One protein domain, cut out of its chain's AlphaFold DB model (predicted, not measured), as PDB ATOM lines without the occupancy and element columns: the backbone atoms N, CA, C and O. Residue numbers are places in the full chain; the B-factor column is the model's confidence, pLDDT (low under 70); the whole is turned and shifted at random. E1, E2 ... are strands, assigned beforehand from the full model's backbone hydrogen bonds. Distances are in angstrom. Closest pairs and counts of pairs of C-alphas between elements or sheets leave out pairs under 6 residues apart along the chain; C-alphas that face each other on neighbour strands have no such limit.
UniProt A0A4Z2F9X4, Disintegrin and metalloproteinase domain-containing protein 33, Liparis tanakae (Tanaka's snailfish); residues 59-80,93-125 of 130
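Overview. This is residues 59 to 80 and 93 to 125 of the 130 residues of the protein "Disintegrin and metalloproteinase domain-containing protein 33" of Liparis tanakae (Tanaka's snailfish) (UniProt A0A4Z2F9X4). A small, strongly twisted sheet of four antiparallel strands, curled like part of a barrel, is built from two hairpins, E1 with E2 and E4 with E5, set side by side through E2 and E4. From this body a thin arm sticks out, residues 93 to 102 with E3 in it, and makes much of the length; at the tip of the first hairpin residues 64 to 69 stand free too. The printed part has 55 residues with five named strands, E1 to E5 along the chain, and no named helix; the class is all strand, and the sheet's order is E1, E2, E4, E5. The whole is extended, with a radius of gyration of the C-alphas of 16.4 A and spans of 52 by 22 by 18 A.

Arrangement. Begin at Val 59, where E1, residues 59 to 65, runs as an edge strand. A tight link leads to E2, residues 68 to 76, and the two form an antiparallel hairpin at 147 degrees; look for N 61 and O 72, 3.0 A apart, and N 70 and O 63, 2.8 A, both within hydrogen-bond range. Past the cut comes E3, residues 96 to 99, which pairs with no named strand and is apart from E2. A short link leads to E4, residues 108 to 113, an inner strand antiparallel to its neighbour E2 at 134 degrees. Here C-alphas 76 and 109 face each other at 4.3 A, and N 75 and O 110 are within hydrogen-bond range at 2.8 A. After a short link, E5, residues 121 to 124, is the other edge strand and forms a hairpin with E4, antiparallel at 149 degrees, with N 121 and O 111 within hydrogen-bond range at 2.8 A. The edge strands E1 and E5 are apart.

Along the chain. Find C-alpha 59 at (-40.149, 18.150, 36.212); from there E1 runs 18.1 A to C-alpha 65. E2, residues 68 to 76, is the longest strand by residues and measures 24.2 A. E3, residues 96 to 99, starts at C-alpha 96, (-25.497, -13.234, 54.915), and measures 10.7 A. E4, residues 108 to 113, measures 16.2 A, and E5, residues 121 to 124, runs 10.2 A to C-alpha 124 at (-30.238, 10.458, 37.796).

Size, cuts and confidence. The two C-alphas farthest apart are those of Asp 93 and Gly 115, at 54.1 A. Without the stretches that stand free, the body has 39 residues and spans 32 by 18 by 12 A. Residues 81 to 92 are not printed, and C-alphas 80 and 93 are 30.7 A apart across this cut. Of the links that are printed whole, none is long. The mean pLDDT of the printed part is 88.8; look at residues 102 to 105 for the values under 70.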
ATOM      1  N   VAL A  59     -40.994  16.961  36.318       90.19
ATOM      2  CA  VAL A  59     -40.149  18.150  36.212       90.19
ATOM      3  C   VAL A  59     -39.779  18.399  34.755       90.19
ATOM      4  O   VAL A  59     -39.607  17.462  33.977       90.19
ATOM      5  N   GLN A  60     -39.642  19.670  34.386       93.94
ATOM      6  CA  GLN A  60     -39.044  20.065  33.117       93.94
ATOM      7  C   GLN A  60     -37.699  20.727  33.377       93.94
ATOM      8  O   GLN A  60     -37.582  21.564  34.275       93.94
ATOM      9  N   VAL A  61     -36.687  20.332  32.611       91.75
ATOM     10  CA  VAL A  61     -35.313  20.810  32.792       91.75
ATOM     11  C   VAL A  61     -34.739  21.192  31.441       91.75
ATOM     12  O   VAL A  61     -34.887  20.454  30.471       91.75
ATOM     13  N   LEU A  62     -34.078  22.341  31.393       94.06
ATOM     14  CA  LEU A  62     -33.301  22.768  30.240       94.06
ATOM     15  C   LEU A  62     -31.863  22.269  30.403       94.06
ATOM     16  O   LEU A  62     -31.260  22.487  31.454       94.06
ATOM     17  N   VAL A  63     -31.333  21.587  29.389       92.00
ATOM     18  CA  VAL A  63     -29.952  21.091  29.374       92.00
ATOM     19  C   VAL A  63     -29.255  21.474  28.078       92.00
ATOM     20  O   VAL A  63     -29.858  21.441  27.005       92.00
ATOM     21  N   SER A  64     -27.960  21.757  28.166       92.69
ATOM     22  CA  SER A  64     -27.109  21.947  26.994       92.69
ATOM     23  C   SER A  64     -26.438  20.621  26.623       92.69
ATOM     24  O   SER A  64     -25.645  20.080  27.396       92.69
ATOM     25  N   ALA A  65     -26.720  20.095  25.434       88.94
ATOM     26  CA  ALA A  65     -26.086  18.889  24.900       88.94
ATOM     27  C   ALA A  65     -25.814  19.057  23.403       88.94
ATOM     28  O   ALA A  65     -26.613  19.647  22.684       88.94
ATOM     29  N   GLU A  66     -24.664  18.570  22.929       88.88
ATOM     30  CA  GLU A  66     -24.270  18.666  21.510       88.88
ATOM     31  C   GLU A  66     -24.311  20.105  20.944       88.88
ATOM     32  O   GLU A  66     -24.597  20.328  19.770       88.88
ATOM     33  N   GLY A  67     -24.049  21.110  21.789       92.94
ATOM     34  CA  GLY A  67     -24.114  22.525  21.401       92.94
ATOM     35  C   GLY A  67     -25.536  23.062  21.195       92.94
ATOM     36  O   GLY A  67     -25.706  24.107  20.566       92.94
ATOM     37  N   ARG A  68     -26.558  22.359  21.696       92.50
ATOM     38  CA  ARG A  68     -27.972  22.733  21.597       92.50
ATOM     39  C   ARG A  68     -28.620  22.749  22.976       92.50
ATOM     40  O   ARG A  68     -28.295  21.931  23.829       92.50
ATOM     41  N   GLU A  69     -29.579  23.649  23.147       95.19
ATOM     42  CA  GLU A  69     -30.473  23.660  24.303       95.19
ATOM     43  C   GLU A  69     -31.624  22.677  24.068       95.19
ATOM     44  O   GLU A  69     -32.327  22.761  23.054       95.19
ATOM     45  N   LEU A  70     -31.806  21.735  24.992       94.69
ATOM     46  CA  LEU A  70     -32.842  20.710  24.956       94.69
ATOM     47  C   LEU A  70     -33.710  20.818  26.208       94.69
ATOM     48  O   LEU A  70     -33.202  20.799  27.328       94.69
ATOM     49  N   THR A  71     -35.027  20.874  26.026       96.50
ATOM     50  CA  THR A  71     -35.968  20.797  27.146       96.50
ATOM     51  C   THR A  71     -36.379  19.349  27.356       96.50
ATOM     52  O   THR A  71     -36.987  18.734  26.480       96.50
ATOM     53  N   LEU A  72     -36.058  18.810  28.525       95.44
ATOM     54  CA  LEU A  72     -36.440  17.471  28.946       95.44
ATOM     55  C   LEU A  72     -37.749  17.540  29.722       95.44
ATOM     56  O   LEU A  72     -37.875  18.345  30.645       95.44
ATOM     57  N   HIS A  73     -38.693  16.670  29.384       95.50
ATOM     58  CA  HIS A  73     -39.847  16.364  30.220       95.50
ATOM     59  C   HIS A  73     -39.560  15.062  30.961       95.50
ATOM     60  O   HIS A  73     -39.216  14.062  30.334       95.50
ATOM     61  N   LEU A  74     -39.594  15.106  32.293       93.69
ATOM     62  CA  LEU A  74     -39.118  14.029  33.151       93.69
ATOM     63  C   LEU A  74     -40.191  13.622  34.159       93.69
ATOM     64  O   LEU A  74     -40.671  14.444  34.938       93.69
ATOM     65  N   GLU A  75     -40.459  12.325  34.231       92.56
ATOM     66  CA  GLU A  75     -41.299  11.685  35.233       92.56
ATOM     67  C   GLU A  75     -40.447  10.835  36.175       92.56
ATOM     68  O   GLU A  75     -39.596  10.037  35.768       92.56
ATOM     69  N   ARG A  76     -40.669  11.005  37.479       87.81
ATOM     70  CA  ARG A  76     -39.977  10.230  38.503       87.81
ATOM     71  C   ARG A  76     -40.448   8.793  38.414       87.81
ATOM     72  O   ARG A  76     -41.653   8.530  38.452       87.81
ATOM     73  N   ASN A  77     -39.506   7.854  38.413       86.31
ATOM     74  CA  ASN A  77     -39.876   6.445  38.448       86.31
ATOM     75  C   ASN A  77     -40.711   6.186  39.728       86.31
ATOM     76  O   ASN A  77     -40.553   6.839  40.762       86.31
ATOM     77  N   GLN A  78     -41.691   5.295  39.651       76.50
ATOM     78  CA  GLN A  78     -42.479   4.898  40.831       76.50
ATOM     79  C   GLN A  78     -42.294   3.414  41.152       76.50
ATOM     80  O   GLN A  78     -42.636   2.963  42.240       76.50
ATOM     81  N   GLN A  79     -41.731   2.662  40.205       73.19
ATOM     82  CA  GLN A  79     -41.552   1.216  40.258       73.19
ATOM     83  C   GLN A  79     -40.150   0.837  39.775       73.19
ATOM     84  O   GLN A  79     -39.983  -0.085  38.986       73.19
ATOM     85  N   LEU A  80     -39.125   1.574  40.220       77.88
ATOM     86  CA  LEU A  80     -37.742   1.203  39.907       77.88
ATOM     87  C   LEU A  80     -37.399  -0.182  40.478       77.88
ATOM     88  O   LEU A  80     -36.646  -0.940  39.877       77.88
ATOM     89  N   ASP A  93     -16.915 -11.616  56.988       95.31
ATOM     90  CA  ASP A  93     -17.193 -12.696  57.940       95.31
ATOM     91  C   ASP A  93     -17.950 -13.890  57.319       95.31
ATOM     92  O   ASP A  93     -18.192 -14.887  57.996       95.31
ATOM     93  N   GLY A  94     -18.358 -13.797  56.048       91.75
ATOM     94  CA  GLY A  94     -19.176 -14.804  55.369       91.75
ATOM     95  C   GLY A  94     -20.640 -14.822  55.820       91.75
ATOM     96  O   GLY A  94     -21.401 -15.697  55.405       91.75
ATOM     97  N   VAL A  95     -21.070 -13.863  56.648       94.81
ATOM     98  CA  VAL A  95     -22.443 -13.798  57.161       94.81
ATOM     99  C   VAL A  95     -23.349 -13.136  56.127       94.81
ATOM    100  O   VAL A  95     -23.059 -12.044  55.630       94.81
ATOM    101  N   ARG A  96     -24.481 -13.783  55.820       93.50
ATOM    102  CA  ARG A  96     -25.497 -13.234  54.915       93.50
ATOM    103  C   ARG A  96     -26.234 -12.074  55.576       93.50
ATOM    104  O   ARG A  96     -26.808 -12.229  56.651       93.50
ATOM    105  N   ARG A  97     -26.295 -10.948  54.879       94.00
ATOM    106  CA  ARG A  97     -27.017  -9.735  55.263       94.00
ATOM    107  C   ARG A  97     -28.066  -9.414  54.206       94.00
ATOM    108  O   ARG A  97     -27.932  -9.824  53.050       94.00
ATOM    109  N   SER A  98     -29.120  -8.717  54.613       91.81
ATOM    110  CA  SER A  98     -30.162  -8.265  53.695       91.81
ATOM    111  C   SER A  98     -30.783  -6.941  54.118       91.81
ATOM    112  O   SER A  98     -31.000  -6.730  55.309       91.81
ATOM    113  N   SER A  99     -31.138  -6.102  53.149       88.19
ATOM    114  CA  SER A  99     -31.905  -4.863  53.342       88.19
ATOM    115  C   SER A  99     -33.092  -4.813  52.383       88.19
ATOM    116  O   SER A  99     -33.131  -5.481  51.350       88.19
ATOM    117  N   SER A 100     -34.091  -4.016  52.745       83.75
ATOM    118  CA  SER A 100     -35.195  -3.633  51.865       83.75
ATOM    119  C   SER A 100     -35.155  -2.114  51.739       83.75
ATOM    120  O   SER A 100     -35.583  -1.431  52.674       83.75
ATOM    121  N   PRO A 101     -34.571  -1.563  50.662       74.81
ATOM    122  CA  PRO A 101     -34.525  -0.120  50.489       74.81
ATOM    123  C   PRO A 101     -35.951   0.443  50.361       74.81
ATOM    124  O   PRO A 101     -36.842  -0.231  49.831       74.81
ATOM    125  N   PRO A 102     -36.200   1.672  50.845       68.88
ATOM    126  CA  PRO A 102     -37.512   2.290  50.734       68.88
ATOM    127  C   PRO A 102     -37.895   2.463  49.260       68.88
ATOM    128  O   PRO A 102     -37.179   3.090  48.484       68.88
ATOM    129  N   SER A 103     -39.062   1.943  48.879       64.56
ATOM    130  CA  SER A 103     -39.550   1.943  47.492       64.56
ATOM    131  C   SER A 103     -39.938   3.329  46.958       64.56
ATOM    132  O   SER A 103     -40.245   3.471  45.781       64.56
ATOM    133  N   THR A 104     -39.980   4.350  47.816       60.09
ATOM    134  CA  THR A 104     -40.655   5.631  47.548       60.09
ATOM    135  C   THR A 104     -39.722   6.834  47.400       60.09
ATOM    136  O   THR A 104     -40.198   7.908  47.024       60.09
ATOM    137  N   ALA A 105     -38.423   6.681  47.677       64.00
ATOM    138  CA  ALA A 105     -37.459   7.780  47.685       64.00
ATOM    139  C   ALA A 105     -36.234   7.441  46.826       64.00
ATOM    140  O   ALA A 105     -35.231   6.935  47.319       64.00
ATOM    141  N   HIS A 106     -36.324   7.728  45.529       77.31
ATOM    142  CA  HIS A 106     -35.196   7.619  44.613       77.31
ATOM    143  C   HIS A 106     -35.145   8.827  43.669       77.31
ATOM    144  O   HIS A 106     -36.149   9.489  43.404       77.31
ATOM    145  N   CYS A 107     -33.964   9.077  43.128       83.75
ATOM    146  CA  CYS A 107     -33.611  10.237  42.309       83.75
ATOM    147  C   CYS A 107     -33.595   9.928  40.800       83.75
ATOM    148  O   CYS A 107     -33.055  10.697  40.014       83.75
ATOM    149  N   PHE A 108     -34.168   8.794  40.387       88.19
ATOM    150  CA  PHE A 108     -34.232   8.376  38.986       88.19
ATOM    151  C   PHE A 108     -35.519   8.831  38.295       88.19
ATOM    152  O   PHE A 108     -36.622   8.632  38.821       88.19
ATOM    153  N   TYR A 109     -35.342   9.391  37.102       91.62
ATOM    154  CA  TYR A 109     -36.380   9.894  36.214       91.62
ATOM    155  C   TYR A 109     -36.231   9.285  34.818       91.62
ATOM    156  O   TYR A 109     -35.121   8.953  34.389       91.62
ATOM    157  N   HIS A 110     -37.344   9.188  34.102       93.06
ATOM    158  CA  HIS A 110     -37.402   8.861  32.681       93.06
ATOM    159  C   HIS A 110     -38.265   9.891  31.951       93.06
ATOM    160  O   HIS A 110     -39.010  10.627  32.591       93.06
ATOM    161  N   GLY A 111     -38.180   9.949  30.627       94.69
ATOM    162  CA  GLY A 111     -39.076  10.791  29.841       94.69
ATOM    163  C   GLY A 111     -38.569  11.020  28.430       94.69
ATOM    164  O   GLY A 111     -37.940  10.132  27.848       94.69
ATOM    165  N   GLU A 112     -38.811  12.210  27.895       96.62
ATOM    166  CA  GLU A 112     -38.533  12.549  26.499       96.62
ATOM    167  C   GLU A 112     -37.974  13.969  26.327       96.62
ATOM    168  O   GLU A 112     -38.048  14.820  27.216       96.62
ATOM    169  N   VAL A 113     -37.390  14.220  25.155       96.50
ATOM    170  CA  VAL A 113     -36.965  15.553  24.728       96.50
ATOM    171  C   VAL A 113     -38.134  16.224  24.012       96.50
ATOM    172  O   VAL A 113     -38.621  15.735  22.986       96.50
ATOM    173  N   LEU A 114     -38.568  17.376  24.521       95.56
ATOM    174  CA  LEU A 114     -39.669  18.122  23.928       95.56
ATOM    175  C   LEU A 114     -39.345  18.515  22.481       95.56
ATOM    176  O   LEU A 114     -38.267  19.018  22.167       95.56
ATOM    177  N   GLY A 115     -40.305  18.278  21.586       93.44
ATOM    178  CA  GLY A 115     -40.161  18.558  20.155       93.44
ATOM    179  C   GLY A 115     -39.411  17.485  19.354       93.44
ATOM    180  O   GLY A 115     -39.344  17.601  18.131       93.44
ATOM    181  N   MET A 116     -38.904  16.419  19.989       94.12
ATOM    182  CA  MET A 116     -38.217  15.311  19.313       94.12
ATOM    183  C   MET A 116     -38.988  14.000  19.484       94.12
ATOM    184  O   MET A 116     -38.841  13.289  20.479       94.12
ATOM    185  N   ARG A 117     -39.817  13.657  18.490       93.81
ATOM    186  CA  ARG A 117     -40.623  12.424  18.524       93.81
ATOM    187  C   ARG A 117     -39.746  11.177  18.598       93.81
ATOM    188  O   ARG A 117     -38.780  11.055  17.850       93.81
ATOM    189  N   GLY A 118     -40.145  10.235  19.450       93.75
ATOM    190  CA  GLY A 118     -39.426   8.975  19.648       93.75
ATOM    191  C   GLY A 118     -38.116   9.128  20.423       93.75
ATOM    192  O   GLY A 118     -37.330   8.185  20.460       93.75
ATOM    193  N   SER A 119     -37.864  10.297  21.018       95.44
ATOM    194  CA  SER A 119     -36.754  10.473  21.949       95.44
ATOM    195  C   SER A 119     -37.066   9.811  23.291       95.44
ATOM    196  O   SER A 119     -38.221   9.679  23.689       95.44
ATOM    197  N   SER A 120     -36.019   9.388  23.990       95.31
ATOM    198  CA  SER A 120     -36.122   8.829  25.334       95.31
ATOM    199  C   SER A 120     -34.933   9.288  26.161       95.31
ATOM    200  O   SER A 120     -33.799   9.227  25.678       95.31
ATOM    201  N   VAL A 121     -35.169   9.688  27.405       94.31
ATOM    202  CA  VAL A 121     -34.118  10.070  28.350       94.31
ATOM    203  C   VAL A 121     -34.257   9.312  29.663       94.31
ATOM    204  O   VAL A 121     -35.359   8.994  30.106       94.31
ATOM    205  N   ALA A 122     -33.116   9.037  30.289       93.31
ATOM    206  CA  ALA A 122     -33.020   8.495  31.636       93.31
ATOM    207  C   ALA A 122     -32.040   9.364  32.427       93.31
ATOM    208  O   ALA A 122     -30.903   9.570  32.000       93.31
ATOM    209  N   VAL A 123     -32.490   9.899  33.560       90.50
ATOM    210  CA  VAL A 123     -31.753  10.910  34.326       90.50
ATOM    211  C   VAL A 123     -31.667  10.488  35.788       90.50
ATOM    212  O   VAL A 123     -32.659  10.088  36.397       90.50
ATOM    213  N   SER A 124     -30.470  10.597  36.360       87.69
ATOM    214  CA  SER A 124     -30.238  10.458  37.796       87.69
ATOM    215  C   SER A 124     -29.955  11.830  38.391       87.69
ATOM    216  O   SER A 124     -29.025  12.510  37.970       87.69
ATOM    217  N   THR A 125     -30.734  12.223  39.395       86.75
ATOM    218  CA  THR A 125     -30.549  13.474  40.144       86.75
ATOM    219  C   THR A 125     -29.910  13.238  41.513       86.75
ATOM    220  O   THR A 125     -29.952  14.102  42.386       86.75
TER     221      THR A 125